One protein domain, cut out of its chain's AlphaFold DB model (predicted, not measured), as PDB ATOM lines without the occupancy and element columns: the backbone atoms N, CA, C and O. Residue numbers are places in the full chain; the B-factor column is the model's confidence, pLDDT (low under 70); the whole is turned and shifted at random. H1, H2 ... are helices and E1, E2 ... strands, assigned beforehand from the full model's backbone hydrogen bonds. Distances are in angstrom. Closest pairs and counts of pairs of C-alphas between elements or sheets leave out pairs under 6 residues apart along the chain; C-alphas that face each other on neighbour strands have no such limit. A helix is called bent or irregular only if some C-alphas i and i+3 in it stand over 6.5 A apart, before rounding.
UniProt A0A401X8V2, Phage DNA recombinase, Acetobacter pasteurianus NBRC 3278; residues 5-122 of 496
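What this domain is: This is residues 5 to 122 of the 496 residues of the protein "Phage DNA recombinase" of Acetobacter pasteurianus NBRC 3278 (UniProt A0A401X8V2). A twisted four-stranded sheet is built round the long hairpin of E3 and E4, with H4 slantwise over one face and H1, H2 and H3 gathered at one end. The long link between E2 and H4 reaches far out round Asp 64. The 118 printed residues hold four named helices and four named strands, in the order E1 H1 H2 H3 E2 H4 E3 E4; the mixed sheet runs E1 E3 E4 E2. The class is mixed, helices and strands, with under half of the residues in named elements. The whole is compact, radius of gyration of the C-alphas 15.0 A, spanning 41 by 32 by 27 A.

How they stand to each other: Edge strand E1, residues 5 to 7, is parallel to E3, residues 98 to 106; N 6 and O 104, 2.9 A apart, are within hydrogen-bond range. H1, residues 11 to 19, only grazes the sheet; it is irregular, but only just, with C-alphas 13 and 16 6.52 A apart. H2, residues 24 to 27, is not on the sheet and is close to H1 but not clearly touching, the closest C-alphas being those of Leu 19 and Cys 27, 5.8 A. H3, residues 37 to 44, is on the sheet; its closest C-alphas to E1 are those of Arg 41 and Leu 5, 5.8 A. Edge strand E2, residues 55 to 57, is parallel to E4, residues 111 to 119, with N 56 and O 113 at 2.8 A. H4, residues 80 to 90, has a height over the sheet of 8.8 A and only just lies over E4 alone, with 5 C-alphas there and 2 each on E3 and E2. The hairpin E3 and E4 is antiparallel, with N 103 and O 114 at 2.8 A. H3 and H4 make two layers with the sheet, helices on one face of it. Every O i to N i+4 pair is within hydrogen-bond range in H4, but 3 of 5 in H1 and 2 of 4 in H3; H2 is too short for one.

Where its parts are: E1 begins at C-alpha 5 (167.290, 109.996, 14.450). H4 is 15.5 A long, E3 25.0 A and E4 25.3 A, ending at C-alpha 119 (165.100, 106.991, 32.895).

The domain as a whole: The C-alphas farthest apart, of Gln 28 and Asp 64, are 45.7 A apart. The printed part has no cut. E2 to H4 is the long link, 22 residues. The pLDDT is under 70 at residues 92 to 97 and 119 to 122.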
ATOM      1  N   LEU A   5     167.684 110.306  15.825       89.94
ATOM      2  CA  LEU A   5     167.290 109.996  14.450       89.94
ATOM      3  C   LEU A   5     167.808 108.593  14.139       89.94
ATOM      4  O   LEU A   5     169.017 108.367  14.200       89.94
ATOM      5  N   HIS A   6     166.907 107.659  13.846       89.00
ATOM      6  CA  HIS A   6     167.256 106.278  13.527       89.00
ATOM      7  C   HIS A   6     167.022 106.037  12.039       89.00
ATOM      8  O   HIS A   6     165.908 106.189  11.543       89.00
ATOM      9  N   ILE A   7     168.086 105.667  11.331       87.19
ATOM     10  CA  ILE A   7     168.040 105.355   9.904       87.19
ATOM     11  C   ILE A   7     168.477 103.905   9.740       87.19
ATOM     12  O   ILE A   7     169.636 103.572   9.996       87.19
ATOM     13  N   THR A   8     167.557 103.051   9.302       85.69
ATOM     14  CA  THR A   8     167.836 101.636   9.037       85.69
ATOM     15  C   THR A   8     167.985 101.443   7.533       85.69
ATOM     16  O   THR A   8     167.021 101.181   6.819       85.69
ATOM     17  N   GLY A   9     169.209 101.618   7.037       84.06
ATOM     18  CA  GLY A   9     169.533 101.520   5.614       84.06
ATOM     19  C   GLY A   9     170.448 102.645   5.139       84.06
ATOM     20  O   GLY A   9     171.032 103.379   5.932       84.06
ATOM     21  N   SER A  10     170.591 102.770   3.819       86.12
ATOM     22  CA  SER A  10     171.418 103.806   3.195       86.12
ATOM     23  C   SER A  10     170.609 105.088   2.988       86.12
ATOM     24  O   SER A  10     169.598 105.070   2.282       86.12
ATOM     25  N   TRP A  11     171.060 106.210   3.564       88.50
ATOM     26  CA  TRP A  11     170.402 107.516   3.411       88.50
ATOM     27  C   TRP A  11     170.140 107.906   1.945       88.50
ATOM     28  O   TRP A  11     169.005 108.267   1.655       88.50
ATOM     29  N   PRO A  12     171.084 107.764   0.991       86.88
ATOM     30  CA  PRO A  12     170.813 108.002  -0.428       86.88
ATOM     31  C   PRO A  12     169.558 107.308  -0.977       86.88
ATOM     32  O   PRO A  12     168.873 107.872  -1.826       86.88
ATOM     33  N   VAL A  13     169.256 106.099  -0.493       85.94
ATOM     34  CA  VAL A  13     168.090 105.311  -0.919       85.94
ATOM     35  C   VAL A  13     166.817 105.826  -0.247       85.94
ATOM     36  O   VAL A  13     165.806 106.035  -0.910       85.94
ATOM     37  N   LEU A  14     166.877 106.085   1.060       89.06
ATOM     38  CA  LEU A  14     165.736 106.545   1.859       89.06
ATOM     39  C   LEU A  14     165.382 108.019   1.607       89.06
ATOM     40  O   LEU A  14     164.244 108.434   1.804       89.06
ATOM     41  N   ARG A  15     166.342 108.818   1.133       90.06
ATOM     42  CA  ARG A  15     166.196 110.257   0.902       90.06
ATOM     43  C   ARG A  15     165.047 110.575  -0.045       90.06
ATOM     44  O   ARG A  15     164.273 111.474   0.255       90.06
ATOM     45  N   SER A  16     164.924 109.861  -1.164       87.06
ATOM     46  CA  SER A  16     163.847 110.109  -2.135       87.06
ATOM     47  C   SER A  16     162.470 109.937  -1.493       87.06
ATOM     48  O   SER A  16     161.617 110.803  -1.641       87.06
ATOM     49  N   TYR A  17     162.311 108.886  -0.686       87.50
ATOM     50  CA  TYR A  17     161.078 108.598   0.042       87.50
ATOM     51  C   TYR A  17     160.729 109.674   1.085       87.50
ATOM     52  O   TYR A  17     159.568 110.047   1.233       87.50
ATOM     53  N   VAL A  18     161.732 110.224   1.778       90.25
ATOM     54  CA  VAL A  18     161.532 111.327   2.735       90.25
ATOM     55  C   VAL A  18     161.189 112.637   2.021       90.25
ATOM     56  O   VAL A  18     160.313 113.364   2.477       90.25
ATOM     57  N   LEU A  19     161.849 112.942   0.898       91.19
ATOM     58  CA  LEU A  19     161.620 114.176   0.130       91.19
ATOM     59  C   LEU A  19     160.204 114.278  -0.444       91.19
ATOM     60  O   LEU A  19     159.690 115.383  -0.591       91.19
ATOM     61  N   GLU A  20     159.572 113.148  -0.754       89.75
ATOM     62  CA  GLU A  20     158.179 113.105  -1.216       89.75
ATOM     63  C   GLU A  20     157.175 113.509  -0.128       89.75
ATOM     64  O   GLU A  20     156.052 113.895  -0.447       89.75
ATOM     65  N   GLN A  21     157.575 113.439   1.144       91.38
ATOM     66  CA  GLN A  21     156.684 113.609   2.291       91.38
ATOM     67  C   GLN A  21     156.986 114.848   3.127       91.38
ATOM     68  O   GLN A  21     156.306 115.055   4.124       91.38
ATOM     69  N   VAL A  22     157.977 115.670   2.772       92.94
ATOM     70  CA  VAL A  22     158.342 116.875   3.535       92.94
ATOM     71  C   VAL A  22     158.102 118.156   2.743       92.94
ATOM     72  O   VAL A  22     158.058 118.174   1.514       92.94
ATOM     73  N   ASP A  23     157.948 119.261   3.460       92.00
ATOM     74  CA  ASP A  23     157.742 120.576   2.873       92.00
ATOM     75  C   ASP A  23     158.937 121.061   2.021       92.00
ATOM     76  O   ASP A  23     160.090 120.643   2.173       92.00
ATOM     77  N   ARG A  24     158.666 122.015   1.122       91.31
ATOM     78  CA  ARG A  24     159.646 122.508   0.141       91.31
ATOM     79  C   ARG A  24     160.912 123.091   0.780       91.31
ATOM     80  O   ARG A  24     161.986 122.960   0.189       91.31
ATOM     81  N   LEU A  25     160.806 123.737   1.945       91.62
ATOM     82  CA  LEU A  25     161.962 124.313   2.636       91.62
ATOM     83  C   LEU A  25     162.853 123.201   3.197       91.62
ATOM     84  O   LEU A  25     164.075 123.274   3.077       91.62
ATOM     85  N   THR A  26     162.257 122.145   3.749       92.25
ATOM     86  CA  THR A  26     162.993 120.952   4.183       92.25
ATOM     87  C   THR A  26     163.679 120.259   3.007       92.25
ATOM     88  O   THR A  26     164.869 119.946   3.103       92.25
ATOM     89  N   CYS A  27     163.002 120.112   1.861       90.81
ATOM     90  CA  CYS A  27     163.608 119.559   0.645       90.81
ATOM     91  C   CYS A  27     164.872 120.318   0.217       90.81
ATOM     92  O   CYS A  27     165.863 119.686  -0.135       90.81
ATOM     93  N   GLN A  28     164.854 121.653   0.305       90.50
ATOM     94  CA  GLN A  28     165.998 122.527   0.004       90.50
ATOM     95  C   GLN A  28     167.123 122.483   1.044       90.50
ATOM     96  O   GLN A  28     168.204 123.016   0.799       90.50
ATOM     97  N   ARG A  29     166.885 121.920   2.229       90.94
ATOM     98  CA  ARG A  29     167.913 121.746   3.264       90.94
ATOM     99  C   ARG A  29     168.528 120.348   3.208       90.94
ATOM    100  O   ARG A  29     169.685 120.187   3.578       90.94
ATOM    101  N   LEU A  30     167.803 119.361   2.681       90.31
ATOM    102  CA  LEU A  30     168.243 117.973   2.497       90.31
ATOM    103  C   LEU A  30     168.944 117.742   1.141       90.31
ATOM    104  O   LEU A  30     168.791 116.688   0.521       90.31
ATOM    105  N   ASN A  31     169.700 118.721   0.639       86.31
ATOM    106  CA  ASN A  31     170.278 118.686  -0.715       86.31
ATOM    107  C   ASN A  31     171.436 117.700  -0.849       86.31
ATOM    108  O   ASN A  31     171.659 117.170  -1.933       86.31
ATOM    109  N   ASP A  32     172.161 117.471   0.244       87.81
ATOM    110  CA  ASP A  32     173.335 116.611   0.273       87.81
ATOM    111  C   ASP A  32     172.924 115.129   0.423       87.81
ATOM    112  O   ASP A  32     172.363 114.738   1.456       87.81
ATOM    113  N   PRO A  33     173.174 114.281  -0.595       84.88
ATOM    114  CA  PRO A  33     172.856 112.859  -0.539       84.88
ATOM    115  C   PRO A  33     173.772 112.067   0.409       84.88
ATOM    116  O   PRO A  33     173.452 110.924   0.711       84.88
ATOM    117  N   GLN A  34     174.883 112.645   0.877       86.56
ATOM    118  CA  GLN A  34     175.855 112.011   1.779       86.56
ATOM    119  C   GLN A  34     175.897 112.678   3.166       86.56
ATOM    120  O   GLN A  34     176.837 112.465   3.931       86.56
ATOM    121  N   ALA A  35     174.874 113.469   3.511       87.31
ATOM    122  CA  ALA A  35     174.784 114.133   4.806       87.31
ATOM    123  C   ALA A  35     174.816 113.130   5.975       87.31
ATOM    124  O   ALA A  35     174.137 112.102   5.959       87.31
ATOM    125  N   SER A  36     175.575 113.460   7.023       88.44
ATOM    126  CA  SER A  36     175.626 112.666   8.251       88.44
ATOM    127  C   SER A  36     174.361 112.839   9.102       88.44
ATOM    128  O   SER A  36     173.648 113.841   9.002       88.44
ATOM    129  N   ILE A  37     174.109 111.887  10.006       85.69
ATOM    130  CA  ILE A  37     172.973 111.923  10.947       85.69
ATOM    131  C   ILE A  37     172.946 113.231  11.760       85.69
ATOM    132  O   ILE A  37     171.871 113.792  11.980       85.69
ATOM    133  N   ASP A  38     174.112 113.762  12.140       86.44
ATOM    134  CA  ASP A  38     174.232 115.007  12.909       86.44
ATOM    135  C   ASP A  38     173.749 116.245  12.142       86.44
ATOM    136  O   ASP A  38     173.246 117.191  12.750       86.44
ATOM    137  N   VAL A  39     173.854 116.229  10.810       89.81
ATOM    138  CA  VAL A  39     173.335 117.285   9.927       89.81
ATOM    139  C   VAL A  39     171.845 117.075   9.654       89.81
ATOM    140  O   VAL A  39     171.069 118.032   9.654       89.81
ATOM    141  N   LEU A  40     171.426 115.823   9.461       91.44
ATOM    142  CA  LEU A  40     170.042 115.465   9.150       91.44
ATOM    143  C   LEU A  40     169.089 115.712  10.330       91.44
ATOM    144  O   LEU A  40     168.002 116.261  10.140       91.44
ATOM    145  N   ARG A  41     169.484 115.350  11.559       93.06
ATOM    146  CA  ARG A  41     168.612 115.403  12.748       93.06
ATOM    147  C   ARG A  41     168.066 116.810  13.045       93.06
ATOM    148  O   ARG A  41     166.854 116.914  13.257       93.06
ATOM    149  N   PRO A  42     168.860 117.901  13.055       91.56
ATOM    150  CA  PRO A  42     168.330 119.249  13.276       91.56
ATOM    151  C   PRO A  42     167.380 119.716  12.169       91.56
ATOM    152  O   PRO A  42     166.405 120.405  12.461       91.56
ATOM    153  N   ILE A  43     167.635 119.333  10.912       92.38
ATOM    154  CA  ILE A  43     166.772 119.677   9.774       92.38
ATOM    155  C   ILE A  43     165.417 118.980   9.934       92.38
ATOM    156  O   ILE A  43     164.382 119.646   9.985       92.38
ATOM    157  N   LEU A  44     165.439 117.656  10.112       93.00
ATOM    158  CA  LEU A  44     164.246 116.818  10.261       93.00
ATOM    159  C   LEU A  44     163.472 117.094  11.558       93.00
ATOM    160  O   LEU A  44     162.259 116.919  11.604       93.00
ATOM    161  N   SER A  45     164.131 117.619  12.594       92.25
ATOM    162  CA  SER A  45     163.461 118.079  13.822       92.25
ATOM    163  C   SER A  45     162.495 119.241  13.600       92.25
ATOM    164  O   SER A  45     161.595 119.444  14.416       92.25
ATOM    165  N   THR A  46     162.717 120.019  12.539       92.44
ATOM    166  CA  THR A  46     161.895 121.172  12.142       92.44
ATOM    167  C   THR A  46     161.082 120.914  10.878       92.44
ATOM    168  O   THR A  46     160.392 121.819  10.421       92.44
ATOM    169  N   ALA A  47     161.179 119.710  10.309       92.94
ATOM    170  CA  ALA A  47     160.487 119.351   9.083       92.94
ATOM    171  C   ALA A  47     158.983 119.220   9.309       92.94
ATOM    172  O   ALA A  47     158.542 118.750  10.365       92.94
ATOM    173  N   HIS A  48     158.220 119.601   8.288       94.75
ATOM    174  CA  HIS A  48     156.785 119.399   8.247       94.75
ATOM    175  C   HIS A  48     156.451 118.295   7.241       94.75
ATOM    176  O   HIS A  48     156.769 118.407   6.058       94.75
ATOM    177  N   PHE A  49     155.840 117.224   7.739       94.88
ATOM    178  CA  PHE A  49     155.474 116.033   6.993       94.88
ATOM    179  C   PHE A  49     154.024 116.089   6.500       94.88
ATOM    180  O   PHE A  49     153.114 116.428   7.259       94.88
ATOM    181  N   SER A  50     153.819 115.721   5.236       91.62
ATOM    182  CA  SER A  50     152.519 115.586   4.583       91.62
ATOM    183  C   SER A  50     152.513 114.317   3.715       91.62
ATOM    184  O   SER A  50     153.205 114.295   2.697       91.62
ATOM    185  N   PRO A  51     151.719 113.282   4.057       92.44
ATOM    186  CA  PRO A  51     150.745 113.243   5.155       92.44
ATOM    187  C   PRO A  51     151.399 113.242   6.557       92.44
ATOM    188  O   PRO A  51     152.586 112.938   6.675       92.44
ATOM    189  N   PRO A  52     150.647 113.572   7.629       94.62
ATOM    190  CA  PRO A  52     151.132 113.444   9.002       94.62
ATOM    191  C   PRO A  52     151.615 112.021   9.300       94.62
ATOM    192  O   PRO A  52     150.960 111.048   8.930       94.62
ATOM    193  N   LEU A  53     152.743 111.904   9.998       95.12
ATOM    194  CA  LEU A  53     153.359 110.616  10.293       95.12
ATOM    195  C   LEU A  53     152.706 109.930  11.503       95.12
ATOM    196  O   LEU A  53     152.301 110.614  12.455       95.12
ATOM    197  N   PRO A  54     152.686 108.587  11.538       95.56
ATOM    198  CA  PRO A  54     152.325 107.835  12.732       95.56
ATOM    199  C   PRO A  54     153.194 108.224  13.931       95.56
ATOM    200  O   PRO A  54     154.398 108.460  13.799       95.56
ATOM    201  N   VAL A  55     152.581 108.256  15.116       94.25
ATOM    202  CA  VAL A  55     153.285 108.440  16.390       94.25
ATOM    203  C   VAL A  55     153.177 107.147  17.182       94.25
ATOM    204  O   VAL A  55     152.080 106.717  17.534       94.25
ATOM    205  N   LEU A  56     154.311 106.520  17.456       93.25
ATOM    206  CA  LEU A  56     154.407 105.213  18.088       93.25
ATOM    207  C   LEU A  56     155.050 105.333  19.468       93.25
ATOM    208  O   LEU A  56     155.954 106.137  19.677       93.25
ATOM    209  N   ILE A  57     154.624 104.498  20.409       90.00
ATOM    210  CA  ILE A  57     155.374 104.209  21.633       90.00
ATOM    211  C   ILE A  57     156.178 102.941  21.377       90.00
ATOM    212  O   ILE A  57     155.593 101.900  21.061       90.00
ATOM    213  N   ALA A  58     157.495 103.041  21.538       88.12
ATOM    214  CA  ALA A  58     158.428 101.959  21.276       88.12
ATOM    215  C   ALA A  58     158.058 100.698  22.061       88.12
ATOM    216  O   ALA A  58     157.737 100.746  23.257       88.12
ATOM    217  N   GLY A  59     158.137  99.567  21.368       85.12
ATOM    218  CA  GLY A  59     158.093  98.229  21.922       85.12
ATOM    219  C   GLY A  59     159.175  97.987  22.978       85.12
ATOM    220  O   GLY A  59     160.038  98.816  23.263       85.12
ATOM    221  N   SER A  60     159.122  96.832  23.629       81.81
ATOM    222  CA  SER A  60     160.122  96.460  24.635       81.81
ATOM    223  C   SER A  60     160.492  94.997  24.495       81.81
ATOM    224  O   SER A  60     159.633  94.158  24.209       81.81
ATOM    225  N   ALA A  61     161.767  94.689  24.724       81.50
ATOM    226  CA  ALA A  61     162.243  93.316  24.748       81.50
ATOM    227  C   ALA A  61     161.600  92.542  25.906       81.50
ATOM    228  O   ALA A  61     161.316  93.090  26.973       81.50
ATOM    229  N   LEU A  62     161.372  91.255  25.687       82.12
ATOM    230  CA  LEU A  62     160.909  90.304  26.684       82.12
ATOM    231  C   LEU A  62     162.089  89.457  27.194       82.12
ATOM    232  O   LEU A  62     163.114  89.357  26.521       82.12
ATOM    233  N   PRO A  63     161.964  88.830  28.382       72.69
ATOM    234  CA  PRO A  63     163.025  87.989  28.946       72.69
ATOM    235  C   PRO A  63     163.462  86.823  28.049       72.69
ATOM    236  O   PRO A  63     164.572  86.329  28.192       72.69
ATOM    237  N   ASP A  64     162.584  86.363  27.159       72.88
ATOM    238  CA  ASP A  64     162.823  85.255  26.230       72.88
ATOM    239  C   ASP A  64     163.497  85.700  24.917       72.88
ATOM    240  O   ASP A  64     163.640  84.899  23.996       72.88
ATOM    241  N   GLY A  65     163.891  86.975  24.811       75.06
ATOM    242  CA  GLY A  65     164.485  87.560  23.608       75.06
ATOM    243  C   GLY A  65     163.471  87.968  22.537       75.06
ATOM    244  O   GLY A  65     163.856  88.589  21.548       75.06
ATOM    245  N   SER A  66     162.178  87.673  22.718       83.44
ATOM    246  CA  SER A  66     161.133  88.187  21.830       83.44
ATOM    247  C   SER A  66     160.863  89.676  22.089       83.44
ATOM    248  O   SER A  66     161.279  90.233  23.106       83.44
ATOM    249  N   PHE A  67     160.172  90.352  21.167       85.62
ATOM    250  CA  PHE A  67     159.913  91.792  21.257       85.62
ATOM    251  C   PHE A  67     158.409  92.092  21.278       85.62
ATOM    252  O   PHE A  67     157.614  91.463  20.572       85.62
ATOM    253  N   LEU A  68     157.999  93.041  22.122       87.56
ATOM    254  CA  LEU A  68     156.643  93.587  22.100       87.56
ATOM    255  C   LEU A  68     156.511  94.566  20.932       87.56
ATOM    256  O   LEU A  68     157.411  95.377  20.754       87.56
ATOM    257  N   PRO A  69     155.412  94.531  20.164       90.19
ATOM    258  CA  PRO A  69     155.224  95.470  19.067       90.19
ATOM    259  C   PRO A  69     155.050  96.900  19.589       90.19
ATOM    260  O   PRO A  69     154.525  97.102  20.693       90.19
ATOM    261  N   ASP A  70     155.431  97.870  18.761       89.88
ATOM    262  CA  ASP A  70     155.148  99.285  18.988       89.88
ATOM    263  C   ASP A  70     153.639  99.518  19.160       89.88
ATOM    264  O   ASP A  70     152.799  98.806  18.603       89.88
ATOM    265  N   THR A  71     153.281 100.520  19.960       89.62
ATOM    266  CA  THR A  71     151.886 100.941  20.133       89.62
ATOM    267  C   THR A  71     151.651 102.241  19.385       89.62
ATOM    268  O   THR A  71     152.189 103.274  19.772       89.62
ATOM    269  N   GLU A  72     150.826 102.204  18.343       91.75
ATOM    270  CA  GLU A  72     150.425 103.406  17.611       91.75
ATOM    271  C   GLU A  72     149.431 104.247  18.419       91.75
ATOM    272  O   GLU A  72     148.446 103.738  18.964       91.75
ATOM    273  N   LEU A  73     149.705 105.548  18.512       89.31
ATOM    274  CA  LEU A  73     148.812 106.518  19.125       89.31
ATOM    275  C   LEU A  73     147.729 106.960  18.128       89.31
ATOM    276  O   LEU A  73     148.011 107.103  16.942       89.31
ATOM    277  N   PRO A  74     146.508 107.294  18.593       86.56
ATOM    278  CA  PRO A  74     145.419 107.715  17.703       86.56
ATOM    279  C   PRO A  74     145.688 109.005  16.916       86.56
ATOM    280  O   PRO A  74     144.963 109.307  15.974       86.56
ATOM    281  N   ARG A  75     146.659 109.817  17.354       88.06
ATOM    282  CA  ARG A  75     147.008 111.091  16.725       88.06
ATOM    283  C   ARG A  75     148.319 110.942  15.970       88.06
ATOM    284  O   ARG A  75     149.360 110.727  16.585       88.06
ATOM    285  N   HIS A  76     148.246 111.117  14.656       93.94
ATOM    286  CA  HIS A  76     149.411 111.327  13.801       93.94
ATOM    287  C   HIS A  76     149.932 112.754  13.961       93.94
ATOM    288  O   HIS A  76     149.215 113.638  14.439       93.94
ATOM    289  N   ALA A  77     151.189 112.975  13.595       94.44
ATOM    290  CA  ALA A  77     151.857 114.246  13.794       94.44
ATOM    291  C   ALA A  77     152.548 114.714  12.525       94.44
ATOM    292  O   ALA A  77     153.260 113.977  11.853       94.44
ATOM    293  N   GLU A  78     152.365 115.988  12.236       94.31
ATOM    294  CA  GLU A  78     152.924 116.619  11.053       94.31
ATOM    295  C   GLU A  78     154.347 117.145  11.280       94.31
ATOM    296  O   GLU A  78     155.032 117.491  10.330       94.31
ATOM    297  N   HIS A  79     154.815 117.209  12.527       94.12
ATOM    298  CA  HIS A  79     156.180 117.597  12.882       94.12
ATOM    299  C   HIS A  79     156.537 117.103  14.292       94.12
ATOM    300  O   HIS A  79     155.664 116.808  15.116       94.12
ATOM    301  N   ALA A  80     157.832 117.089  14.622       91.88
ATOM    302  CA  ALA A  80     158.336 116.524  15.878       91.88
ATOM    303  C   ALA A  80     157.718 117.158  17.142       91.88
ATOM    304  O   ALA A  80     157.489 116.473  18.136       91.88
ATOM    305  N   ALA A  81     157.421 118.466  17.134       91.12
ATOM    306  CA  ALA A  81     156.779 119.117  18.284       91.12
ATOM    307  C   ALA A  81     155.353 118.587  18.555       91.12
ATOM    308  O   ALA A  81     155.048 118.255  19.700       91.12
ATOM    309  N   ALA A  82     154.528 118.416  17.514       92.00
ATOM    310  CA  ALA A  82     153.179 117.863  17.615       92.00
ATOM    311  C   ALA A  82     153.214 116.391  18.044       92.00
ATOM    312  O   ALA A  82     152.402 115.969  18.866       92.00
ATOM    313  N   ALA A  83     154.198 115.622  17.563       91.88
ATOM    314  CA  ALA A  83     154.418 114.253  18.022       91.88
ATOM    315  C   ALA A  83     154.734 114.220  19.524       91.88
ATOM    316  O   ALA A  83     154.105 113.480  20.279       91.88
ATOM    317  N   GLY A  84     155.639 115.085  19.990       89.31
ATOM    318  CA  GLY A  84     155.955 115.219  21.412       89.31
ATOM    319  C   GLY A  84     154.744 115.608  22.268       89.31
ATOM    320  O   GLY A  84     154.576 115.085  23.370       89.31
ATOM    321  N   GLU A  85     153.869 116.484  21.772       88.75
ATOM    322  CA  GLU A  85     152.610 116.835  22.442       88.75
ATOM    323  C   GLU A  85     151.613 115.672  22.480       88.75
ATOM    324  O   GLU A  85     151.009 115.430  23.526       88.75
ATOM    325  N   ALA A  86     151.478 114.908  21.393       88.44
ATOM    326  CA  ALA A  86     150.630 113.716  21.346       88.44
ATOM    327  C   ALA A  86     151.078 112.656  22.367       88.44
ATOM    328  O   ALA A  86     150.254 112.074  23.083       88.44
ATOM    329  N   VAL A  87     152.392 112.457  22.508       87.62
ATOM    330  CA  VAL A  87     152.954 111.547  23.513       87.62
ATOM    331  C   VAL A  87     152.716 112.099  24.923       87.62
ATOM    332  O   VAL A  87     152.196 111.386  25.779       87.62
ATOM    333  N   LYS A  88     152.989 113.386  25.182       84.56
ATOM    334  CA  LYS A  88     152.726 114.020  26.491       84.56
ATOM    335  C   LYS A  88     151.249 113.984  26.889       84.56
ATOM    336  O   LYS A  88     150.946 113.784  28.059       84.56
ATOM    337  N   ALA A  89     150.327 114.118  25.938       82.06
ATOM    338  CA  ALA A  89     148.895 113.984  26.196       82.06
ATOM    339  C   ALA A  89     148.516 112.564  26.655       82.06
ATOM    340  O   ALA A  89     147.595 112.395  27.453       82.06
ATOM    341  N   THR A  90     149.258 111.551  26.197       77.50
ATOM    342  CA  THR A  90     149.118 110.156  26.647       77.50
ATOM    343  C   THR A  90     149.699 109.954  28.054       77.50
ATOM    344  O   THR A  90     149.187 109.145  28.832       77.50
ATOM    345  N   PHE A  91     150.714 110.743  28.423       73.69
ATOM    346  CA  PHE A  91     151.375 110.730  29.732       73.69
ATOM    347  C   PHE A  91     151.266 112.082  30.460       73.69
ATOM    348  O   PHE A  91     152.281 112.759  30.650       73.69
ATOM    349  N   PRO A  92     150.070 112.486  30.931       63.09
ATOM    350  CA  PRO A  92     149.874 113.799  31.552       63.09
ATOM    351  C   PRO A  92     150.743 114.015  32.801       63.09
ATOM    352  O   PRO A  92     151.076 115.146  33.144       63.09
ATOM    353  N   THR A  93     151.155 112.932  33.462       65.06
ATOM    354  CA  THR A  93     152.198 112.949  34.491       65.06
ATOM    355  C   THR A  93     153.202 111.843  34.203       65.06
ATOM    356  O   THR A  93     152.903 110.663  34.419       65.06
ATOM    357  N   LEU A  94     154.391 112.217  33.730       66.69
ATOM    358  CA  LEU A  94     155.508 111.287  33.651       66.69
ATOM    359  C   LEU A  94     155.921 110.850  35.066       66.69
ATOM    360  O   LEU A  94     155.905 111.666  35.995       66.69
ATOM    361  N   PRO A  95     156.289 109.574  35.261       64.62
ATOM    362  CA  PRO A  95     156.874 109.127  36.516       64.62
ATOM    363  C   PRO A  95     158.111 109.967  36.858       64.62
ATOM    364  O   PRO A  95     158.927 110.264  35.986       64.62
ATOM    365  N   SER A  96     158.268 110.338  38.131       62.97
ATOM    366  CA  SER A  96     159.446 111.085  38.586       62.97
ATOM    367  C   SER A  96     160.729 110.357  38.179       62.97
ATOM    368  O   SER A  96     160.922 109.198  38.543       62.97
ATOM    369  N   GLY A  97     161.619 111.050  37.470       66.31
ATOM    370  CA  GLY A  97     162.874 110.474  36.990       66.31
ATOM    371  C   GLY A  97     162.790 109.778  35.628       66.31
ATOM    372  O   GLY A  97     163.686 109.002  35.313       66.31
ATOM    373  N   TYR A  98     161.739 110.016  34.840       71.81
ATOM    374  CA  TYR A  98     161.622 109.562  33.452       71.81
ATOM    375  C   TYR A  98     161.394 110.746  32.514       71.81
ATOM    376  O   TYR A  98     160.690 111.697  32.859       71.81
ATOM    377  N   GLN A  99     161.969 110.660  31.320       81.19
ATOM    378  CA  GLN A  99     161.749 111.584  30.215       81.19
ATOM    379  C   GLN A  99     161.285 110.817  28.977       81.19
ATOM    380  O   GLN A  99     161.509 109.614  28.855       81.19
ATOM    381  N   ILE A 100     160.600 111.520  28.083       84.12
ATOM    382  CA  ILE A 100     160.261 110.997  26.762       84.12
ATOM    383  C   ILE A 100     161.398 111.407  25.838       84.12
ATOM    384  O   ILE A 100     161.666 112.600  25.726       84.12
ATOM    385  N   GLU A 101     162.012 110.430  25.187       88.94
ATOM    386  CA  GLU A 101     162.889 110.657  24.045       88.94
ATOM    387  C   GLU A 101     162.098 110.385  22.772       88.94
ATOM    388  O   GLU A 101     161.474 109.328  22.624       88.94
ATOM    389  N   LEU A 102     162.080 111.364  21.875       91.50
ATOM    390  CA  LEU A 102     161.390 111.284  20.601       91.50
ATOM    391  C   LEU A 102     162.399 111.061  19.476       91.50
ATOM    392  O   LEU A 102     163.220 111.933  19.179       91.50
ATOM    393  N   ALA A 103     162.288 109.913  18.823       92.50
ATOM    394  CA  ALA A 103     163.030 109.564  17.627       92.50
ATOM    395  C   ALA A 103     162.182 109.792  16.372       92.50
ATOM    396  O   ALA A 103     160.956 109.670  16.399       92.50
ATOM    397  N   LEU A 104     162.844 110.074  15.254       93.94
ATOM    398  CA  LEU A 104     162.284 109.825  13.928       93.94
ATOM    399  C   LEU A 104     162.919 108.535  13.409       93.94
ATOM    400  O   LEU A 104     164.146 108.458  13.322       93.94
ATOM    401  N   GLU A 105     162.101 107.532  13.108       92.88
ATOM    402  CA  GLU A 105     162.549 106.284  12.491       92.88
ATOM    403  C   GLU A 105     162.286 106.326  10.992       92.88
ATOM    404  O   GLU A 105     161.174 106.644  10.561       92.88
ATOM    405  N   ILE A 106     163.331 106.025  10.223       91.31
ATOM    406  CA  ILE A 106     163.314 105.997   8.766       91.31
ATOM    407  C   ILE A 106     163.867 104.648   8.309       91.31
ATOM    408  O   ILE A 106     165.062 104.370   8.453       91.31
ATOM    409  N   ASP A 107     163.005 103.830   7.724       87.12
ATOM    410  CA  ASP A 107     163.376 102.638   6.970       87.12
ATOM    411  C   ASP A 107     162.582 102.570   5.647       87.12
ATOM    412  O   ASP A 107     161.885 103.518   5.277       87.12
ATOM    413  N   CYS A 108     162.748 101.496   4.872       79.19
ATOM    414  CA  CYS A 108     162.108 101.353   3.561       79.19
ATOM    415  C   CYS A 108     160.579 101.168   3.605       79.19
ATOM    416  O   CYS A 108     159.930 101.303   2.571       79.19
ATOM    417  N   GLU A 109     160.011 100.863   4.769       79.56
ATOM    418  CA  GLU A 109     158.589 100.586   4.998       79.56
ATOM    419  C   GLU A 109     157.969 101.474   6.101       79.56
ATOM    420  O   GLU A 109     156.746 101.517   6.245       79.56
ATOM    421  N   LYS A 110     158.785 102.202   6.871       81.38
ATOM    422  CA  LYS A 110     158.408 102.940   8.078       81.38
ATOM    423  C   LYS A 110     159.027 104.335   8.075       81.38
ATOM    424  O   LYS A 110     160.243 104.505   8.133       81.38
ATOM    425  N   LEU A 111     158.158 105.342   8.094       92.50
ATOM    426  CA  LEU A 111     158.495 106.722   8.429       92.50
ATOM    427  C   LEU A 111     157.568 107.164   9.561       92.50
ATOM    428  O   LEU A 111     156.385 107.413   9.338       92.50
ATOM    429  N   ALA A 112     158.077 107.181  10.792       94.50
ATOM    430  CA  ALA A 112     157.251 107.399  11.979       94.50
ATOM    431  C   ALA A 112     158.013 108.113  13.096       94.50
ATOM    432  O   ALA A 112     159.224 107.945  13.261       94.50
ATOM    433  N   PHE A 113     157.281 108.865  13.913       95.25
ATOM    434  CA  PHE A 113     157.804 109.356  15.181       95.25
ATOM    435  C   PHE A 113     157.692 108.251  16.227       95.25
ATOM    436  O   PHE A 113     156.598 107.749  16.473       95.25
ATOM    437  N   VAL A 114     158.798 107.887  16.867       92.00
ATOM    438  CA  VAL A 114     158.835 106.815  17.867       92.00
ATOM    439  C   VAL A 114     159.291 107.375  19.201       92.00
ATOM    440  O   VAL A 114     160.380 107.922  19.332       92.00
ATOM    441  N   ALA A 115     158.436 107.251  20.204       90.44
ATOM    442  CA  ALA A 115     158.689 107.714  21.551       90.44
ATOM    443  C   ALA A 115     159.151 106.567  22.446       90.44
ATOM    444  O   ALA A 115     158.472 105.545  22.570       90.44
ATOM    445  N   THR A 116     160.264 106.780  23.137       86.38
ATOM    446  CA  THR A 116     160.781 105.874  24.162       86.38
ATOM    447  C   THR A 116     160.768 106.587  25.507       86.38
ATOM    448  O   THR A 116     161.186 107.738  25.612       86.38
ATOM    449  N   LEU A 117     160.290 105.923  26.562       78.19
ATOM    450  CA  LEU A 117     160.458 106.441  27.919       78.19
ATOM    451  C   LEU A 117     161.802 105.990  28.476       78.19
ATOM    452  O   LEU A 117     162.014 104.802  28.722       78.19
ATOM    453  N   VAL A 118     162.675 106.955  28.734       73.81
ATOM    454  CA  VAL A 118     164.022 106.718  29.247       73.81
ATOM    455  C   VAL A 118     164.121 107.259  30.667       73.81
ATOM    456  O   VAL A 118     163.561 108.302  31.007       73.81
ATOM    457  N   SER A 119     164.811 106.525  31.539       67.75
ATOM    458  CA  SER A 119     165.100 106.991  32.895       67.75
ATOM    459  C   SER A 119     166.021 108.210  32.820       67.75
ATOM    460  O   SER A 119     167.146 108.120  32.331       67.75
ATOM    461  N   SER A 120     165.582 109.356  33.339       61.91
ATOM    462  CA  SER A 120     166.315 110.627  33.286       61.91
ATOM    463  C   SER A 120     167.628 110.603  34.080       61.91
ATOM    464  O   SER A 120     168.451 111.499  33.937       61.91
ATOM    465  N   LYS A 121     167.870 109.559  34.889       50.78
ATOM    466  CA  LYS A 121     169.173 109.306  35.531       50.78
ATOM    467  C   LYS A 121     170.273 108.888  34.546       50.78
ATOM    468  O   LYS A 121     171.434 108.903  34.931       50.78
ATOM    469  N   ILE A 122     169.914 108.511  33.318       45.69
ATOM    470  CA  ILE A 122     170.844 108.065  32.268       45.69
ATOM    471  C   ILE A 122     171.339 109.253  31.420       45.69
ATOM    472  O   ILE A 122     172.432 109.205  30.870       45.69
TER     473      ILE A 122